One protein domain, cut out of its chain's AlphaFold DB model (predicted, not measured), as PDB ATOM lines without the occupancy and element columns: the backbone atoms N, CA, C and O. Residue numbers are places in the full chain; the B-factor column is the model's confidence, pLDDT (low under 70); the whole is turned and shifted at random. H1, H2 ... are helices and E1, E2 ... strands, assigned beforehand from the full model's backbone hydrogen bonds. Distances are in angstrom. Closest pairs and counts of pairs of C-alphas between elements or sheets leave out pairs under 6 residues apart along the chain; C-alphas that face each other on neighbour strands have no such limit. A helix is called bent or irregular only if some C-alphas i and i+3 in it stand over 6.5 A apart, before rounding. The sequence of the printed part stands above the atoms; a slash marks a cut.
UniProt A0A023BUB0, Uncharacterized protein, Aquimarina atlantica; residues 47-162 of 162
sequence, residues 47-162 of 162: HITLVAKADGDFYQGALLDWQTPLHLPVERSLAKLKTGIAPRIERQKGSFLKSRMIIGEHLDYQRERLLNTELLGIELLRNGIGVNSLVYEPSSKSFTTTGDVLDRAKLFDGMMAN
ATOM      1  N   HIS A  47     104.622 121.900 100.222       94.94
ATOM      2  CA  HIS A  47     106.037 122.206 100.024       94.94
ATOM      3  C   HIS A  47     106.409 123.631 100.441       94.94
ATOM      4  O   HIS A  47     105.777 124.615 100.056       94.94
ATOM      5  N   ILE A  48     107.537 123.749 101.137       95.25
ATOM      6  CA  ILE A  48     108.221 125.006 101.438       95.25
ATOM      7  C   ILE A  48     109.549 125.008 100.690       95.25
ATOM      8  O   ILE A  48     110.332 124.063 100.775       95.25
ATOM      9  N   THR A  49     109.834 126.087  99.963       95.25
ATOM     10  CA  THR A  49     111.126 126.259  99.294       95.25
ATOM     11  C   THR A  49     111.776 127.565  99.717       95.25
ATOM     12  O   THR A  49     111.240 128.641  99.458       95.25
ATOM     13  N   LEU A  50     112.963 127.476 100.313       94.81
ATOM     14  CA  LEU A  50     113.822 128.629 100.555       94.81
ATOM     15  C   LEU A  50     114.591 128.952  99.272       94.81
ATOM     16  O   LEU A  50     115.288 128.092  98.736       94.81
ATOM     17  N   VAL A  51     114.466 130.178  98.766       93.75
ATOM     18  CA  VAL A  51     115.095 130.591  97.504       93.75
ATOM     19  C   VAL A  51     115.938 131.837  97.721       93.75
ATOM     20  O   VAL A  51     115.444 132.838  98.235       93.75
ATOM     21  N   ALA A  52     117.187 131.802  97.263       92.12
ATOM     22  CA  ALA A  52     118.028 132.990  97.153       92.12
ATOM     23  C   ALA A  52     118.633 133.118  95.752       92.12
ATOM     24  O   ALA A  52     118.850 132.135  95.044       92.12
ATOM     25  N   LYS A  53     118.893 134.363  95.361       90.38
ATOM     26  CA  LYS A  53     119.438 134.745  94.059       90.38
ATOM     27  C   LYS A  53     120.972 134.761  94.120       90.38
ATOM     28  O   LYS A  53     121.530 135.363  95.035       90.38
ATOM     29  N   ALA A  54     121.642 134.112  93.168       86.56
ATOM     30  CA  ALA A  54     123.095 133.900  93.154       86.56
ATOM     31  C   ALA A  54     123.925 135.199  93.113       86.56
ATOM     32  O   ALA A  54     125.027 135.252  93.654       86.56
ATOM     33  N   ASP A  55     123.392 136.236  92.475       82.00
ATOM     34  CA  ASP A  55     123.967 137.576  92.336       82.00
ATOM     35  C   ASP A  55     123.357 138.586  93.325       82.00
ATOM     36  O   ASP A  55     123.605 139.778  93.187       82.00
ATOM     37  N   GLY A  56     122.580 138.147  94.322       77.38
ATOM     38  CA  GLY A  56     121.921 139.055  95.261       77.38
ATOM     39  C   GLY A  56     122.914 139.869  96.101       77.38
ATOM     40  O   GLY A  56     123.782 139.299  96.768       77.38
ATOM     41  N   ASP A  57     122.730 141.193  96.130       77.12
ATOM     42  CA  ASP A  57     123.620 142.166  96.793       77.12
ATOM     43  C   ASP A  57     123.933 141.819  98.255       77.12
ATOM     44  O   ASP A  57     125.042 142.046  98.738       77.12
ATOM     45  N   PHE A  58     122.973 141.204  98.953       77.56
ATOM     46  CA  PHE A  58     123.130 140.751 100.334       77.56
ATOM     47  C   PHE A  58     124.363 139.856 100.532       77.56
ATOM     48  O   PHE A  58     125.145 140.043 101.464       77.56
ATOM     49  N   TYR A  59     124.556 138.893  99.632       74.00
ATOM     50  CA  TYR A  59     125.653 137.932  99.714       74.00
ATOM     51  C   TYR A  59     126.943 138.481  99.103       74.00
ATOM     52  O   TYR A  59     128.030 138.071  99.504       74.00
ATOM     53  N   GLN A  60     126.842 139.455  98.193       70.25
ATOM     54  CA  GLN A  60     128.010 140.193  97.712       70.25
ATOM     55  C   GLN A  60     128.628 141.044  98.830       70.25
ATOM     56  O   GLN A  60     129.844 141.036  99.005       70.25
ATOM     57  N   GLY A  61     127.805 141.703  99.653       64.25
ATOM     58  CA  GLY A  61     128.277 142.428 100.838       64.25
ATOM     59  C   GLY A  61     128.980 141.517 101.851       64.25
ATOM     60  O   GLY A  61     130.004 141.892 102.421       64.25
ATOM     61  N   ALA A  62     128.498 140.279 102.008       62.62
ATOM     62  CA  ALA A  62     129.144 139.268 102.849       62.62
ATOM     63  C   ALA A  62     130.558 138.891 102.365       62.62
ATOM     64  O   ALA A  62     131.413 138.563 103.189       62.62
ATOM     65  N   LEU A  63     130.801 138.949 101.050       60.47
ATOM     66  CA  LEU A  63     132.106 138.687 100.437       60.47
ATOM     67  C   LEU A  63     133.066 139.874 100.529       60.47
ATOM     68  O   LEU A  63     134.275 139.664 100.596       60.47
ATOM     69  N   LEU A  64     132.544 141.101 100.489       54.94
ATOM     70  CA  LEU A  64     133.352 142.320 100.422       54.94
ATOM     71  C   LEU A  64     133.860 142.779 101.793       54.94
ATOM     72  O   LEU A  64     134.948 143.342 101.862       54.94
ATOM     73  N   ASP A  65     133.115 142.522 102.873       51.75
ATOM     74  CA  ASP A  65     133.367 143.190 104.153       51.75
ATOM     75  C   ASP A  65     133.541 142.231 105.343       51.75
ATOM     76  O   ASP A  65     132.742 142.141 106.279       51.75
ATOM     77  N   TRP A  66     134.619 141.453 105.293       47.09
ATOM     78  CA  TRP A  66     135.032 140.480 106.310       47.09
ATOM     79  C   TRP A  66     135.447 141.087 107.668       47.09
ATOM     80  O   TRP A  66     135.493 140.344 108.646       47.09
ATOM     81  N   GLN A  67     135.699 142.402 107.763       39.81
ATOM     82  CA  GLN A  67     136.302 143.047 108.948       39.81
ATOM     83  C   GLN A  67     135.366 143.957 109.772       39.81
ATOM     84  O   GLN A  67     135.747 144.368 110.868       39.81
ATOM     85  N   THR A  68     134.150 144.258 109.311       41.88
ATOM     86  CA  THR A  68     133.270 145.222 110.005       41.88
ATOM     87  C   THR A  68     132.510 144.594 111.194       41.88
ATOM     88  O   THR A  68     131.924 143.515 111.027       41.88
ATOM     89  N   PRO A  69     132.492 145.231 112.392       40.59
ATOM     90  CA  PRO A  69     131.766 144.751 113.575       40.59
ATOM     91  C   PRO A  69     130.241 144.763 113.382       40.59
ATOM     92  O   PRO A  69     129.701 145.603 112.670       40.59
ATOM     93  N   LEU A  70     129.544 143.827 114.032       43.84
ATOM     94  CA  LEU A  70     128.180 143.402 113.684       43.84
ATOM     95  C   LEU A  70     127.203 143.781 114.813       43.84
ATOM     96  O   LEU A  70     127.375 143.337 115.949       43.84
ATOM     97  N   HIS A  71     126.167 144.563 114.511       42.06
ATOM     98  CA  HIS A  71     125.202 145.140 115.456       42.06
ATOM     99  C   HIS A  71     123.714 144.747 115.235       42.06
ATOM    100  O   HIS A  71     122.917 144.952 116.150       42.06
ATOM    101  N   LEU A  72     123.314 144.100 114.130       50.72
ATOM    102  CA  LEU A  72     121.916 143.681 113.840       50.72
ATOM    103  C   LEU A  72     121.709 142.144 113.743       50.72
ATOM    104  O   LEU A  72     122.676 141.418 113.530       50.72
ATOM    105  N   PRO A  73     120.477 141.589 113.847       61.72
ATOM    106  CA  PRO A  73     120.212 140.140 113.685       61.72
ATOM    107  C   PRO A  73     120.640 139.576 112.320       61.72
ATOM    108  O   PRO A  73     121.178 138.468 112.215       61.72
ATOM    109  N   VAL A  74     120.465 140.387 111.277       58.91
ATOM    110  CA  VAL A  74     120.954 140.127 109.919       58.91
ATOM    111  C   VAL A  74     122.482 140.080 109.900       58.91
ATOM    112  O   VAL A  74     123.075 139.143 109.370       58.91
ATOM    113  N   GLU A  75     123.126 141.036 110.563       61.97
ATOM    114  CA  GLU A  75     124.579 141.099 110.690       61.97
ATOM    115  C   GLU A  75     125.116 139.934 111.534       61.97
ATOM    116  O   GLU A  75     126.102 139.321 111.159       61.97
ATOM    117  N   ARG A  76     124.429 139.498 112.597       62.25
ATOM    118  CA  ARG A  76     124.780 138.273 113.344       62.25
ATOM    119  C   ARG A  76     124.671 137.015 112.485       62.25
ATOM    120  O   ARG A  76     125.469 136.095 112.655       62.25
ATOM    121  N   SER A  77     123.700 136.958 111.578       62.78
ATOM    122  CA  SER A  77     123.582 135.845 110.631       62.78
ATOM    123  C   SER A  77     124.753 135.855 109.649       62.78
ATOM    124  O   SER A  77     125.416 134.833 109.489       62.78
ATOM    125  N   LEU A  78     125.105 137.027 109.110       64.12
ATOM    126  CA  LEU A  78     126.318 137.213 108.308       64.12
ATOM    127  C   LEU A  78     127.589 136.849 109.089       64.12
ATOM    128  O   LEU A  78     128.466 136.188 108.550       64.12
ATOM    129  N   ALA A  79     127.682 137.208 110.369       61.31
ATOM    130  CA  ALA A  79     128.795 136.871 111.253       61.31
ATOM    131  C   ALA A  79     129.001 135.363 111.401       61.31
ATOM    132  O   ALA A  79     130.121 134.872 111.297       61.31
ATOM    133  N   LYS A  80     127.910 134.630 111.645       62.94
ATOM    134  CA  LYS A  80     127.937 133.172 111.798       62.94
ATOM    135  C   LYS A  80     128.327 132.480 110.495       62.94
ATOM    136  O   LYS A  80     129.104 131.531 110.525       62.94
ATOM    137  N   LEU A  81     127.844 132.987 109.358       63.50
ATOM    138  CA  LEU A  81     128.301 132.529 108.044       63.50
ATOM    139  C   LEU A  81     129.803 132.790 107.859       63.50
ATOM    140  O   LEU A  81     130.527 131.905 107.414       63.50
ATOM    141  N   LYS A  82     130.295 133.972 108.260       61.50
ATOM    142  CA  LYS A  82     131.724 134.315 108.190       61.50
ATOM    143  C   LYS A  82     132.579 133.342 109.008       61.50
ATOM    144  O   LYS A  82     133.544 132.805 108.476       61.50
ATOM    145  N   THR A  83     132.234 133.069 110.267       61.12
ATOM    146  CA  THR A  83     133.072 132.230 111.146       61.12
ATOM    147  C   THR A  83     133.014 130.739 110.815       61.12
ATOM    148  O   THR A  83     134.019 130.050 110.979       61.12
ATOM    149  N   GLY A  84     131.876 130.232 110.330       58.22
ATOM    150  CA  GLY A  84     131.722 128.819 109.967       58.22
ATOM    151  C   GLY A  84     132.299 128.454 108.595       58.22
ATOM    152  O   GLY A  84     132.766 127.330 108.411       58.22
ATOM    153  N   ILE A  85     132.282 129.388 107.634       60.00
ATOM    154  CA  ILE A  85     132.540 129.082 106.216       60.00
ATOM    155  C   ILE A  85     133.887 129.648 105.717       60.00
ATOM    156  O   ILE A  85     134.433 129.144 104.730       60.00
ATOM    157  N   ALA A  86     134.487 130.629 106.408       61.25
ATOM    158  CA  ALA A  86     135.759 131.245 105.995       61.25
ATOM    159  C   ALA A  86     136.881 130.238 105.647       61.25
ATOM    160  O   ALA A  86     137.447 130.365 104.557       61.25
ATOM    161  N   PRO A  87     137.147 129.174 106.440       60.03
ATOM    162  CA  PRO A  87     138.235 128.240 106.132       60.03
ATOM    163  C   PRO A  87     138.035 127.452 104.825       60.03
ATOM    164  O   PRO A  87     139.011 127.036 104.199       60.03
ATOM    165  N   ARG A  88     136.776 127.229 104.415       58.25
ATOM    166  CA  ARG A  88     136.418 126.516 103.174       58.25
ATOM    167  C   ARG A  88     136.443 127.444 101.957       58.25
ATOM    168  O   ARG A  88     136.897 127.051 100.891       58.25
ATOM    169  N   ILE A  89     136.005 128.693 102.121       61.00
ATOM    170  CA  ILE A  89     135.882 129.672 101.026       61.00
ATOM    171  C   ILE A  89     137.221 130.305 100.632       61.00
ATOM    172  O   ILE A  89     137.412 130.661  99.463       61.00
ATOM    173  N   GLU A  90     138.158 130.466 101.569       60.19
ATOM    174  CA  GLU A  90     139.468 131.074 101.286       60.19
ATOM    175  C   GLU A  90     140.256 130.308 100.215       60.19
ATOM    176  O   GLU A  90     140.958 130.927  99.415       60.19
ATOM    177  N   ARG A  91     140.065 128.985 100.123       55.78
ATOM    178  CA  ARG A  91     140.793 128.108  99.192       55.78
ATOM    179  C   ARG A  91     140.287 128.151  97.747       55.78
ATOM    180  O   ARG A  91     141.001 127.713  96.848       55.78
ATOM    181  N   GLN A  92     139.102 128.707  97.493       55.97
ATOM    182  CA  GLN A  92     138.506 128.690  96.154       55.97
ATOM    183  C   GLN A  92     138.894 129.903  95.297       55.97
ATOM    184  O   GLN A  92     139.029 131.024  95.793       55.97
ATOM    185  N   LYS A  93     139.043 129.705  93.979       53.62
ATOM    186  CA  LYS A  93     139.252 130.783  92.991       53.62
ATOM    187  C   LYS A  93     137.922 131.136  92.305       53.62
ATOM    188  O   LYS A  93     137.256 130.260  91.770       53.62
ATOM    189  N   GLY A  94     137.567 132.427  92.292       65.56
ATOM    190  CA  GLY A  94     136.386 132.981  91.607       65.56
ATOM    191  C   GLY A  94     135.289 133.471  92.561       65.56
ATOM    192  O   GLY A  94     134.731 132.692  93.327       65.56
ATOM    193  N   SER A  95     134.954 134.766  92.502       67.75
ATOM    194  CA  SER A  95     133.920 135.396  93.348       67.75
ATOM    195  C   SER A  95     132.548 134.734  93.198       67.75
ATOM    196  O   SER A  95     131.822 134.584  94.173       67.75
ATOM    197  N   PHE A  96     132.227 134.264  91.992       70.31
ATOM    198  CA  PHE A  96     130.941 133.654  91.675       70.31
ATOM    199  C   PHE A  96     130.695 132.314  92.384       70.31
ATOM    200  O   PHE A  96     129.626 132.094  92.953       70.31
ATOM    201  N   LEU A  97     131.692 131.423  92.386       75.06
ATOM    202  CA  LEU A  97     131.586 130.127  93.059       75.06
ATOM    203  C   LEU A  97     131.478 130.316  94.579       75.06
ATOM    204  O   LEU A  97     130.632 129.693  95.217       75.06
ATOM    205  N   LYS A  98     132.242 131.272  95.130       75.25
ATOM    206  CA  LYS A  98     132.165 131.662  96.545       75.25
ATOM    207  C   LYS A  98     130.779 132.177  96.929       75.25
ATOM    208  O   LYS A  98     130.237 131.720  97.931       75.25
ATOM    209  N   SER A  99     130.176 133.062  96.126       78.12
ATOM    210  CA  SER A  99     128.801 133.532  96.362       78.12
ATOM    211  C   SER A  99     127.824 132.365  96.436       78.12
ATOM    212  O   SER A  99     127.053 132.264  97.388       78.12
ATOM    213  N   ARG A 100     127.881 131.446  95.462       84.44
ATOM    214  CA  ARG A 100     126.983 130.285  95.419       84.44
ATOM    215  C   ARG A 100     127.142 129.401  96.649       84.44
ATOM    216  O   ARG A 100     126.130 128.991  97.203       84.44
ATOM    217  N   MET A 101     128.368 129.156  97.107       82.38
ATOM    218  CA  MET A 101     128.611 128.385  98.329       82.38
ATOM    219  C   MET A 101     128.045 129.054  99.574       82.38
ATOM    220  O   MET A 101     127.355 128.388 100.335       82.38
ATOM    221  N   ILE A 102     128.297 130.354  99.774       83.12
ATOM    222  CA  ILE A 102     127.758 131.087 100.934       83.12
ATOM    223  C   ILE A 102     126.238 130.993 100.940       83.12
ATOM    224  O   ILE A 102     125.640 130.715 101.975       83.12
ATOM    225  N   ILE A 103     125.621 131.209  99.779       88.50
ATOM    226  CA  ILE A 103     124.172 131.108  99.631       88.50
ATOM    227  C   ILE A 103     123.709 129.679  99.924       88.50
ATOM    228  O   ILE A 103     122.739 129.498 100.652       88.50
ATOM    229  N   GLY A 104     124.399 128.674  99.381       89.50
ATOM    230  CA  GLY A 104     124.094 127.260  99.579       89.50
ATOM    231  C   GLY A 104     124.105 126.860 101.052       89.50
ATOM    232  O   GLY A 104     123.092 126.386 101.560       89.50
ATOM    233  N   GLU A 105     125.218 127.126 101.737       86.75
ATOM    234  CA  GLU A 105     125.395 126.875 103.175       86.75
ATOM    235  C   GLU A 105     124.368 127.658 104.010       86.75
ATOM    236  O   GLU A 105     123.760 127.113 104.928       86.75
ATOM    237  N   HIS A 106     124.121 128.933 103.687       87.88
ATOM    238  CA  HIS A 106     123.148 129.744 104.426       87.88
ATOM    239  C   HIS A 106     121.723 129.223 104.277       87.88
ATOM    240  O   HIS A 106     121.005 129.102 105.267       87.88
ATOM    241  N   LEU A 107     121.297 128.920 103.053       91.38
ATOM    242  CA  LEU A 107     119.961 128.390 102.813       91.38
ATOM    243  C   LEU A 107     119.775 127.018 103.466       91.38
ATOM    244  O   LEU A 107     118.686 126.740 103.968       91.38
ATOM    245  N   ASP A 108     120.808 126.172 103.476       90.19
ATOM    246  CA  ASP A 108     120.753 124.889 104.175       90.19
ATOM    247  C   ASP A 108     120.689 125.082 105.697       90.19
ATOM    248  O   ASP A 108     119.831 124.501 106.356       90.19
ATOM    249  N   TYR A 109     121.464 126.016 106.250       88.75
ATOM    250  CA  TYR A 109     121.357 126.407 107.656       88.75
ATOM    251  C   TYR A 109     119.958 126.934 108.021       88.75
ATOM    252  O   TYR A 109     119.414 126.569 109.062       88.75
ATOM    253  N   GLN A 110     119.337 127.772 107.184       89.38
ATOM    254  CA  GLN A 110     117.967 128.249 107.430       89.38
ATOM    255  C   GLN A 110     116.933 127.122 107.304       89.38
ATOM    256  O   GLN A 110     115.979 127.095 108.084       89.38
ATOM    257  N   ARG A 111     117.133 126.180 106.372       93.38
ATOM    258  CA  ARG A 111     116.306 124.972 106.237       93.38
ATOM    259  C   ARG A 111     116.381 124.127 107.505       93.38
ATOM    260  O   ARG A 111     115.345 123.787 108.067       93.38
ATOM    261  N   GLU A 112     117.586 123.856 107.993       91.75
ATOM    262  CA  GLU A 112     117.798 123.119 109.239       91.75
ATOM    263  C   GLU A 112     117.207 123.861 110.440       91.75
ATOM    264  O   GLU A 112     116.539 123.252 111.270       91.75
ATOM    265  N   ARG A 113     117.356 125.188 110.528       90.69
ATOM    266  CA  ARG A 113     116.699 125.974 111.585       90.69
ATOM    267  C   ARG A 113     115.184 125.845 111.555       90.69
ATOM    268  O   ARG A 113     114.592 125.696 112.616       90.69
ATOM    269  N   LEU A 114     114.570 125.910 110.374       92.56
ATOM    270  CA  LEU A 114     113.130 125.729 110.214       92.56
ATOM    271  C   LEU A 114     112.700 124.344 110.714       92.56
ATOM    272  O   LEU A 114     111.783 124.244 111.527       92.56
ATOM    273  N   LEU A 115     113.389 123.292 110.269       94.56
ATOM    274  CA  LEU A 115     113.077 121.908 110.634       94.56
ATOM    275  C   LEU A 115     113.303 121.611 112.124       94.56
ATOM    276  O   LEU A 115     112.585 120.794 112.690       94.56
ATOM    277  N   ASN A 116     114.241 122.306 112.768       93.69
ATOM    278  CA  ASN A 116     114.539 122.165 114.195       93.69
ATOM    279  C   ASN A 116     113.714 123.101 115.099       93.69
ATOM    280  O   ASN A 116     114.011 123.222 116.286       93.69
ATOM    281  N   THR A 117     112.701 123.794 114.569       93.62
ATOM    282  CA  THR A 117     111.804 124.597 115.411       93.62
ATOM    283  C   THR A 117     110.811 123.722 116.174       93.62
ATOM    284  O   THR A 117     110.276 122.751 115.638       93.62
ATOM    285  N   GLU A 118     110.553 124.085 117.434       89.31
ATOM    286  CA  GLU A 118     109.760 123.277 118.371       89.31
ATOM    287  C   GLU A 118     108.293 123.107 117.959       89.31
ATOM    288  O   GLU A 118     107.683 122.101 118.307       89.31
ATOM    289  N   LEU A 119     107.721 124.057 117.214       91.62
ATOM    290  CA  LEU A 119     106.334 123.973 116.758       91.62
ATOM    291  C   LEU A 119     106.256 123.710 115.260       91.62
ATOM    292  O   LEU A 119     105.728 122.686 114.829       91.62
ATOM    293  N   LEU A 120     106.783 124.635 114.457       93.88
ATOM    294  CA  LEU A 120     106.606 124.565 113.010       93.88
ATOM    295  C   LEU A 120     107.349 123.358 112.422       93.88
ATOM    296  O   LEU A 120     106.752 122.590 111.679       93.88
ATOM    297  N   GLY A 121     108.610 123.147 112.796       94.94
ATOM    298  CA  GLY A 121     109.451 122.060 112.295       94.94
ATOM    299  C   GLY A 121     108.868 120.677 112.576       94.94
ATOM    300  O   GLY A 121     108.753 119.860 111.659       94.94
ATOM    301  N   ILE A 122     108.407 120.445 113.810       94.12
ATOM    302  CA  ILE A 122     107.737 119.193 114.198       94.12
ATOM    303  C   ILE A 122     106.499 118.943 113.335       94.12
ATOM    304  O   ILE A 122     106.312 117.834 112.829       94.12
ATOM    305  N   GLU A 123     105.661 119.961 113.142       94.06
ATOM    306  CA  GLU A 123     104.446 119.817 112.344       94.06
ATOM    307  C   GLU A 123     104.744 119.611 110.854       94.06
ATOM    308  O   GLU A 123     104.085 118.787 110.219       94.06
ATOM    309  N   LEU A 124     105.759 120.273 110.292       96.00
ATOM    310  CA  LEU A 124     106.191 120.033 108.910       96.00
ATOM    311  C   LEU A 124     106.590 118.568 108.705       96.00
ATOM    312  O   LEU A 124     106.098 117.916 107.784       96.00
ATOM    313  N   LEU A 125     107.419 118.034 109.606       94.75
ATOM    314  CA  LEU A 125     107.886 116.648 109.548       94.75
ATOM    315  C   LEU A 125     106.740 115.647 109.737       94.75
ATOM    316  O   LEU A 125     106.623 114.693 108.969       94.75
ATOM    317  N   ARG A 126     105.866 115.871 110.726       94.56
ATOM    318  CA  ARG A 126     104.725 114.989 111.016       94.56
ATOM    319  C   ARG A 126     103.736 114.917 109.852       94.56
ATOM    320  O   ARG A 126     103.200 113.844 109.588       94.56
ATOM    321  N   ASN A 127     103.481 116.042 109.186       94.62
ATOM    322  CA  ASN A 127     102.537 116.113 108.070       94.62
ATOM    323  C   ASN A 127     103.187 115.780 106.713       94.62
ATOM    324  O   ASN A 127     102.508 115.849 105.692       94.62
ATOM    325  N   GLY A 128     104.476 115.417 106.684       95.19
ATOM    326  CA  GLY A 128     105.182 115.071 105.448       95.19
ATOM    327  C   GLY A 128     105.356 116.247 104.484       95.19
ATOM    328  O   GLY A 128     105.430 116.034 103.276       95.19
ATOM    329  N   ILE A 129     105.402 117.480 104.998       96.38
ATOM    330  CA  ILE A 129     105.565 118.689 104.188       96.38
ATOM    331  C   ILE A 129     107.026 118.791 103.747       96.38
ATOM    332  O   ILE A 129     107.939 118.843 104.575       96.38
ATOM    333  N   GLY A 130     107.254 118.832 102.434       95.88
ATOM    334  CA  GLY A 130     108.597 118.902 101.868       95.88
ATOM    335  C   GLY A 130     109.246 120.260 102.130       95.88
ATOM    336  O   GLY A 130     108.639 121.297 101.873       95.88
ATOM    337  N   VAL A 131     110.497 120.282 102.595       96.06
ATOM    338  CA  VAL A 131     111.256 121.528 102.790       96.06
ATOM    339  C   VAL A 131     112.548 121.478 101.990       96.06
ATOM    340  O   VAL A 131     113.443 120.690 102.287       96.06
ATOM    341  N   ASN A 132     112.657 122.353 100.994       95.56
ATOM    342  CA  ASN A 132     113.784 122.407 100.068       95.56
ATOM    343  C   ASN A 132     114.477 123.770 100.103       95.56
ATOM    344  O   ASN A 132     113.898 124.782 100.503       95.56
ATOM    345  N   SER A 133     115.714 123.813  99.617       95.69
ATOM    346  CA  SER A 133     116.460 125.051  99.421       95.69
ATOM    347  C   SER A 133     117.087 125.106  98.027       95.69
ATOM    348  O   SER A 133     117.693 124.140  97.562       95.69
ATOM    349  N   LEU A 134     116.914 126.240  97.341       95.62
ATOM    350  CA  LEU A 134     117.339 126.450  95.958       95.62
ATOM    351  C   LEU A 134     118.112 127.762  95.794       95.62
ATOM    352  O   LEU A 134     117.710 128.817  96.287       95.62
ATOM    353  N   VAL A 135     119.169 127.706  94.990       93.81
ATOM    354  CA  VAL A 135     119.877 128.880  94.480       93.81
ATOM    355  C   VAL A 135     119.394 129.156  93.062       93.81
ATOM    356  O   VAL A 135     119.500 128.286  92.194       93.81
ATOM    357  N   TYR A 136     118.866 130.354  92.822       93.56
ATOM    358  CA  TYR A 136     118.488 130.811  91.487       93.56
ATOM    359  C   TYR A 136     119.642 131.563  90.823       93.56
ATOM    360  O   TYR A 136     120.195 132.496  91.404       93.56
ATOM    361  N   GLU A 137     119.974 131.183  89.594       90.88
ATOM    362  CA  GLU A 137     121.016 131.800  88.779       90.88
ATOM    363  C   GLU A 137     120.376 132.551  87.595       90.88
ATOM    364  O   GLU A 137     119.903 131.914  86.651       90.88
ATOM    365  N   PRO A 138     120.351 133.898  87.606       88.56
ATOM    366  CA  PRO A 138     119.654 134.672  86.576       88.56
ATOM    367  C   PRO A 138     120.256 134.548  85.179       88.56
ATOM    368  O   PRO A 138     119.516 134.579  84.198       88.56
ATOM    369  N   SER A 139     121.581 134.397  85.077       87.88
ATOM    370  CA  SER A 139     122.286 134.293  83.792       87.88
ATOM    371  C   SER A 139     121.865 133.059  82.994       87.88
ATOM    372  O   SER A 139     121.766 133.124  81.772       87.88
ATOM    373  N   SER A 140     121.572 131.954  83.683       89.38
ATOM    374  CA  SER A 140     121.109 130.695  83.089       89.38
ATOM    375  C   SER A 140     119.609 130.444  83.284       89.38
ATOM    376  O   SER A 140     119.091 129.446  82.786       89.38
ATOM    377  N   LYS A 141     118.909 131.329  84.011       90.56
ATOM    378  CA  LYS A 141     117.520 131.161  84.474       90.56
ATOM    379  C   LYS A 141     117.275 129.806  85.151       90.56
ATOM    380  O   LYS A 141     116.197 129.223  85.028       90.56
ATOM    381  N   SER A 142     118.277 129.289  85.856       92.19
ATOM    382  CA  SER A 142     118.238 127.942  86.425       92.19
ATOM    383  C   SER A 142     118.124 127.961  87.945       92.19
ATOM    384  O   SER A 142     118.545 128.902  88.617       92.19
ATOM    385  N   PHE A 143     117.542 126.897  88.492       94.38
ATOM    386  CA  PHE A 143     117.507 126.634  89.925       94.38
ATOM    387  C   PHE A 143     118.400 125.435  90.212       94.38
ATOM    388  O   PHE A 143     118.234 124.385  89.594       94.38
ATOM    389  N   THR A 144     119.327 125.589  91.149       94.62
ATOM    390  CA  THR A 144     120.200 124.509  91.621       94.62
ATOM    391  C   THR A 144     119.879 124.222  93.083       94.62
ATOM    392  O   THR A 144     119.659 125.162  93.848       94.62
ATOM    393  N   THR A 145     119.845 122.952  93.487       94.94
ATOM    394  CA  THR A 145     119.683 122.620  94.909       94.94
ATOM    395  C   THR A 145     120.916 123.048  95.697       94.94
ATOM    396  O   THR A 145     122.023 123.119  95.159       94.94
ATOM    397  N   THR A 146     120.746 123.357  96.978       92.06
ATOM    398  CA  THR A 146     121.888 123.643  97.861       92.06
ATOM    399  C   THR A 146     122.849 122.457  97.937       92.06
ATOM    400  O   THR A 146     124.053 122.669  97.832       92.06
ATOM    401  N   GLY A 147     122.341 121.220  97.986       89.12
ATOM    402  CA  GLY A 147     123.151 119.997  97.916       89.12
ATOM    403  C   GLY A 147     124.063 119.956  96.686       89.12
ATOM    404  O   GLY A 147     125.279 119.845  96.828       89.12
ATOM    405  N   ASP A 148     123.509 120.178  95.489       89.31
ATOM    406  CA  ASP A 148     124.293 120.209  94.243       89.31
ATOM    407  C   ASP A 148     125.341 121.332  94.235       89.31
ATOM    408  O   ASP A 148     126.436 121.171  93.688       89.31
ATOM    409  N   VAL A 149     125.015 122.496  94.811       86.50
ATOM    410  CA  VAL A 149     125.965 123.613  94.933       86.50
ATOM    411  C   VAL A 149     127.148 123.219  95.815       86.50
ATOM    412  O   VAL A 149     128.297 123.457  95.434       86.50
ATOM    413  N   LEU A 150     126.878 122.601  96.965       83.06
ATOM    414  CA  LEU A 150     127.905 122.192  97.923       83.06
ATOM    415  C   LEU A 150     128.748 121.025  97.399       83.06
ATOM    416  O   LEU A 150     129.963 121.017  97.585       83.06
ATOM    417  N   ASP A 151     128.146 120.068  96.701       84.94
ATOM    418  CA  ASP A 151     128.879 118.933  96.139       84.94
ATOM    419  C   ASP A 151     129.797 119.356  94.992       84.94
ATOM    420  O   ASP A 151     130.958 118.938  94.942       84.94
ATOM    421  N   ARG A 152     129.348 120.275  94.127       81.88
ATOM    422  CA  ARG A 152     130.225 120.885  93.114       81.88
ATOM    423  C   ARG A 152     131.394 121.619  93.758       81.88
ATOM    424  O   ARG A 152     132.518 121.484  93.285       81.88
ATOM    425  N   ALA A 153     131.155 122.354  94.841       73.88
ATOM    426  CA  ALA A 153     132.219 123.045  95.560       73.88
ATOM    427  C   ALA A 153     133.277 122.078  96.120       73.88
ATOM    428  O   ALA A 153     134.469 122.320  95.938       73.88
ATOM    429  N   LYS A 154     132.861 120.951  96.717       73.31
ATOM    430  CA  LYS A 154     133.786 119.914  97.215       73.31
ATOM    431  C   LYS A 154     134.646 119.314  96.099       73.31
ATOM    432  O   LYS A 154     135.829 119.060  96.312       73.31
ATOM    433  N   LEU A 155     134.066 119.091  94.916       72.94
ATOM    434  CA  LEU A 155     134.807 118.587  93.755       72.94
ATOM    435  C   LEU A 155     135.898 119.572  93.317       72.94
ATOM    436  O   LEU A 155     137.030 119.156  93.074       72.94
ATOM    437  N   PHE A 156     135.591 120.873  93.277       66.25
ATOM    438  CA  PHE A 156     136.585 121.904  92.962       66.25
ATOM    439  C   PHE A 156     137.709 121.978  94.005       66.25
ATOM    440  O   PHE A 156     138.871 122.104  93.620       66.25
ATOM    441  N   ASP A 157     137.397 121.837  95.295       63.97
ATOM    442  CA  ASP A 157     138.417 121.801  96.354       63.97
ATOM    443  C   ASP A 157     139.342 120.581  96.224       63.97
ATOM    444  O   ASP A 157     140.558 120.706  96.362       63.97
ATOM    445  N   GLY A 158     138.782 119.406  95.913       61.12
ATOM    446  CA  GLY A 158     139.549 118.170  95.730       61.12
ATOM    447  C   GLY A 158     140.461 118.184  94.499       61.12
ATOM    448  O   GLY A 158     141.547 117.611  94.536       61.12
ATOM    449  N   MET A 159     140.060 118.871  93.425       57.84
ATOM    450  CA  MET A 159     140.888 119.036  92.221       57.84
ATOM    451  C   MET A 159     142.053 120.013  92.412       57.84
ATOM    452  O   MET A 159     143.034 119.920  91.685       57.84
ATOM    453  N   MET A 160     141.949 120.946  93.362       51.38
ATOM    454  CA  MET A 160     142.969 121.972  93.629       51.38
ATOM    455  C   MET A 160     143.962 121.573  94.735       51.38
ATOM    456  O   MET A 160     144.922 122.299  94.978       51.38
ATOM    457  N   ALA A 161     143.710 120.460  95.432       55.38
ATOM    458  CA  ALA A 161     144.566 119.923  96.491       55.38
ATOM    459  C   ALA A 161     145.597 118.882  95.998       55.38
ATOM    460  O   ALA A 161     146.414 118.431  96.800       55.38
ATOM    461  N   ASN A 162     145.550 118.521  94.710       44.34
ATOM    462  CA  ASN A 162     146.507 117.656  94.008       44.34
ATOM    463  C   ASN A 162     147.373 118.478  93.049       44.34
ATOM    464  O   ASN A 162     148.505 118.029  92.770       44.34
TER     465      ASN A 162
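This is residues 47 to 162 of the 162 residues of an uncharacterized protein of Aquimarina atlantica (UniProt A0A023BUB0). One long helix, H3, runs through the middle, with a narrow three-stranded sheet covering one side of it and its line along the strands. H1 and H2 pack on the first half of H3, at residues 98 to 106 and away from the sheet, H4 makes a corner at the last end of H3, and H5 starts beside Gly 104 of H3, on the same face of the sheet, and runs the opposite way to H3 at a steep tilt of 43 degrees. The printed part has 116 residues with five named helices and three named strands, in the order E1 H1 H2 H3 H4 E2 E3 H5; the sheet is mixed, ordered E1 E2 E3, and the class is mixed, helices and strands. The whole is compact, with a radius of gyration of the C-alphas of 15.2 A and spans of 44 by 34 by 28 A.

E1, residues 47 to 53, begins with C-alpha 47 at (106.037, 122.206, 100.024) and is 19.3 A long. H1 is residues 57 to 64, and H2 is residues 73 to 89, 22.7 A. H2 has a kink of 40 degrees near residue 83 and is irregular, with C-alphas 84 and 87 7.6 A apart. H3, residues 95 to 115, is 30.3 A long and starts at C-alpha 95 (133.920, 135.396, 93.348). H4 is residues 120 to 126. E2, residues 130 to 137, measures 22.2 A, and E3 is residues 142 to 145. H5, residues 146 to 160, is 21.6 A long and ends at C-alpha 160 (142.969, 121.972, 93.629).

H3 is the hub, touching four helices. It is on the sheet at a height of 9.0 A, over E1 and E2, at 16 degrees to E2 on the local plane; its closest C-alphas to E2 are Leu 107 and Ser 133, 5.9 A. E1 and E2 are parallel, with N 50 and O 132 2.9 A apart, within hydrogen-bond range; they and the four helices between form a strand-helix-strand unit, two parallel neighbours joined through helices. E2 and E3 form an antiparallel hairpin, with N 135 and O 144 at 2.8 A. H5 touches H3 at a steep tilt of 43 degrees, closest at the C-alphas of Gly 104 and Thr 146, 4.6 A. H3 and H5, on the same face, make two layers with the sheet, helices on one side of it. H1 touches H3 with the C-alphas of Tyr 59 and Ser 99 closest, 6.4 A; H2 does so with Ile 89 and Lys 98, 6.2 A. H4 touches H3 only at the corner, the C-alphas of Leu 115 and Gly 121 being 4.0 A apart, and only grazes the sheet. Every O i to N i+4 pair is within hydrogen-bond range in H1, H3, H4 and H5, and 11 of 13 are in H2.

The two C-alphas farthest apart are those of Leu 119 and Asn 162, 46.6 A. The printed part has no cut and no long link. The model's confidence is under 70 at residues 61 to 95 and 156 to 162.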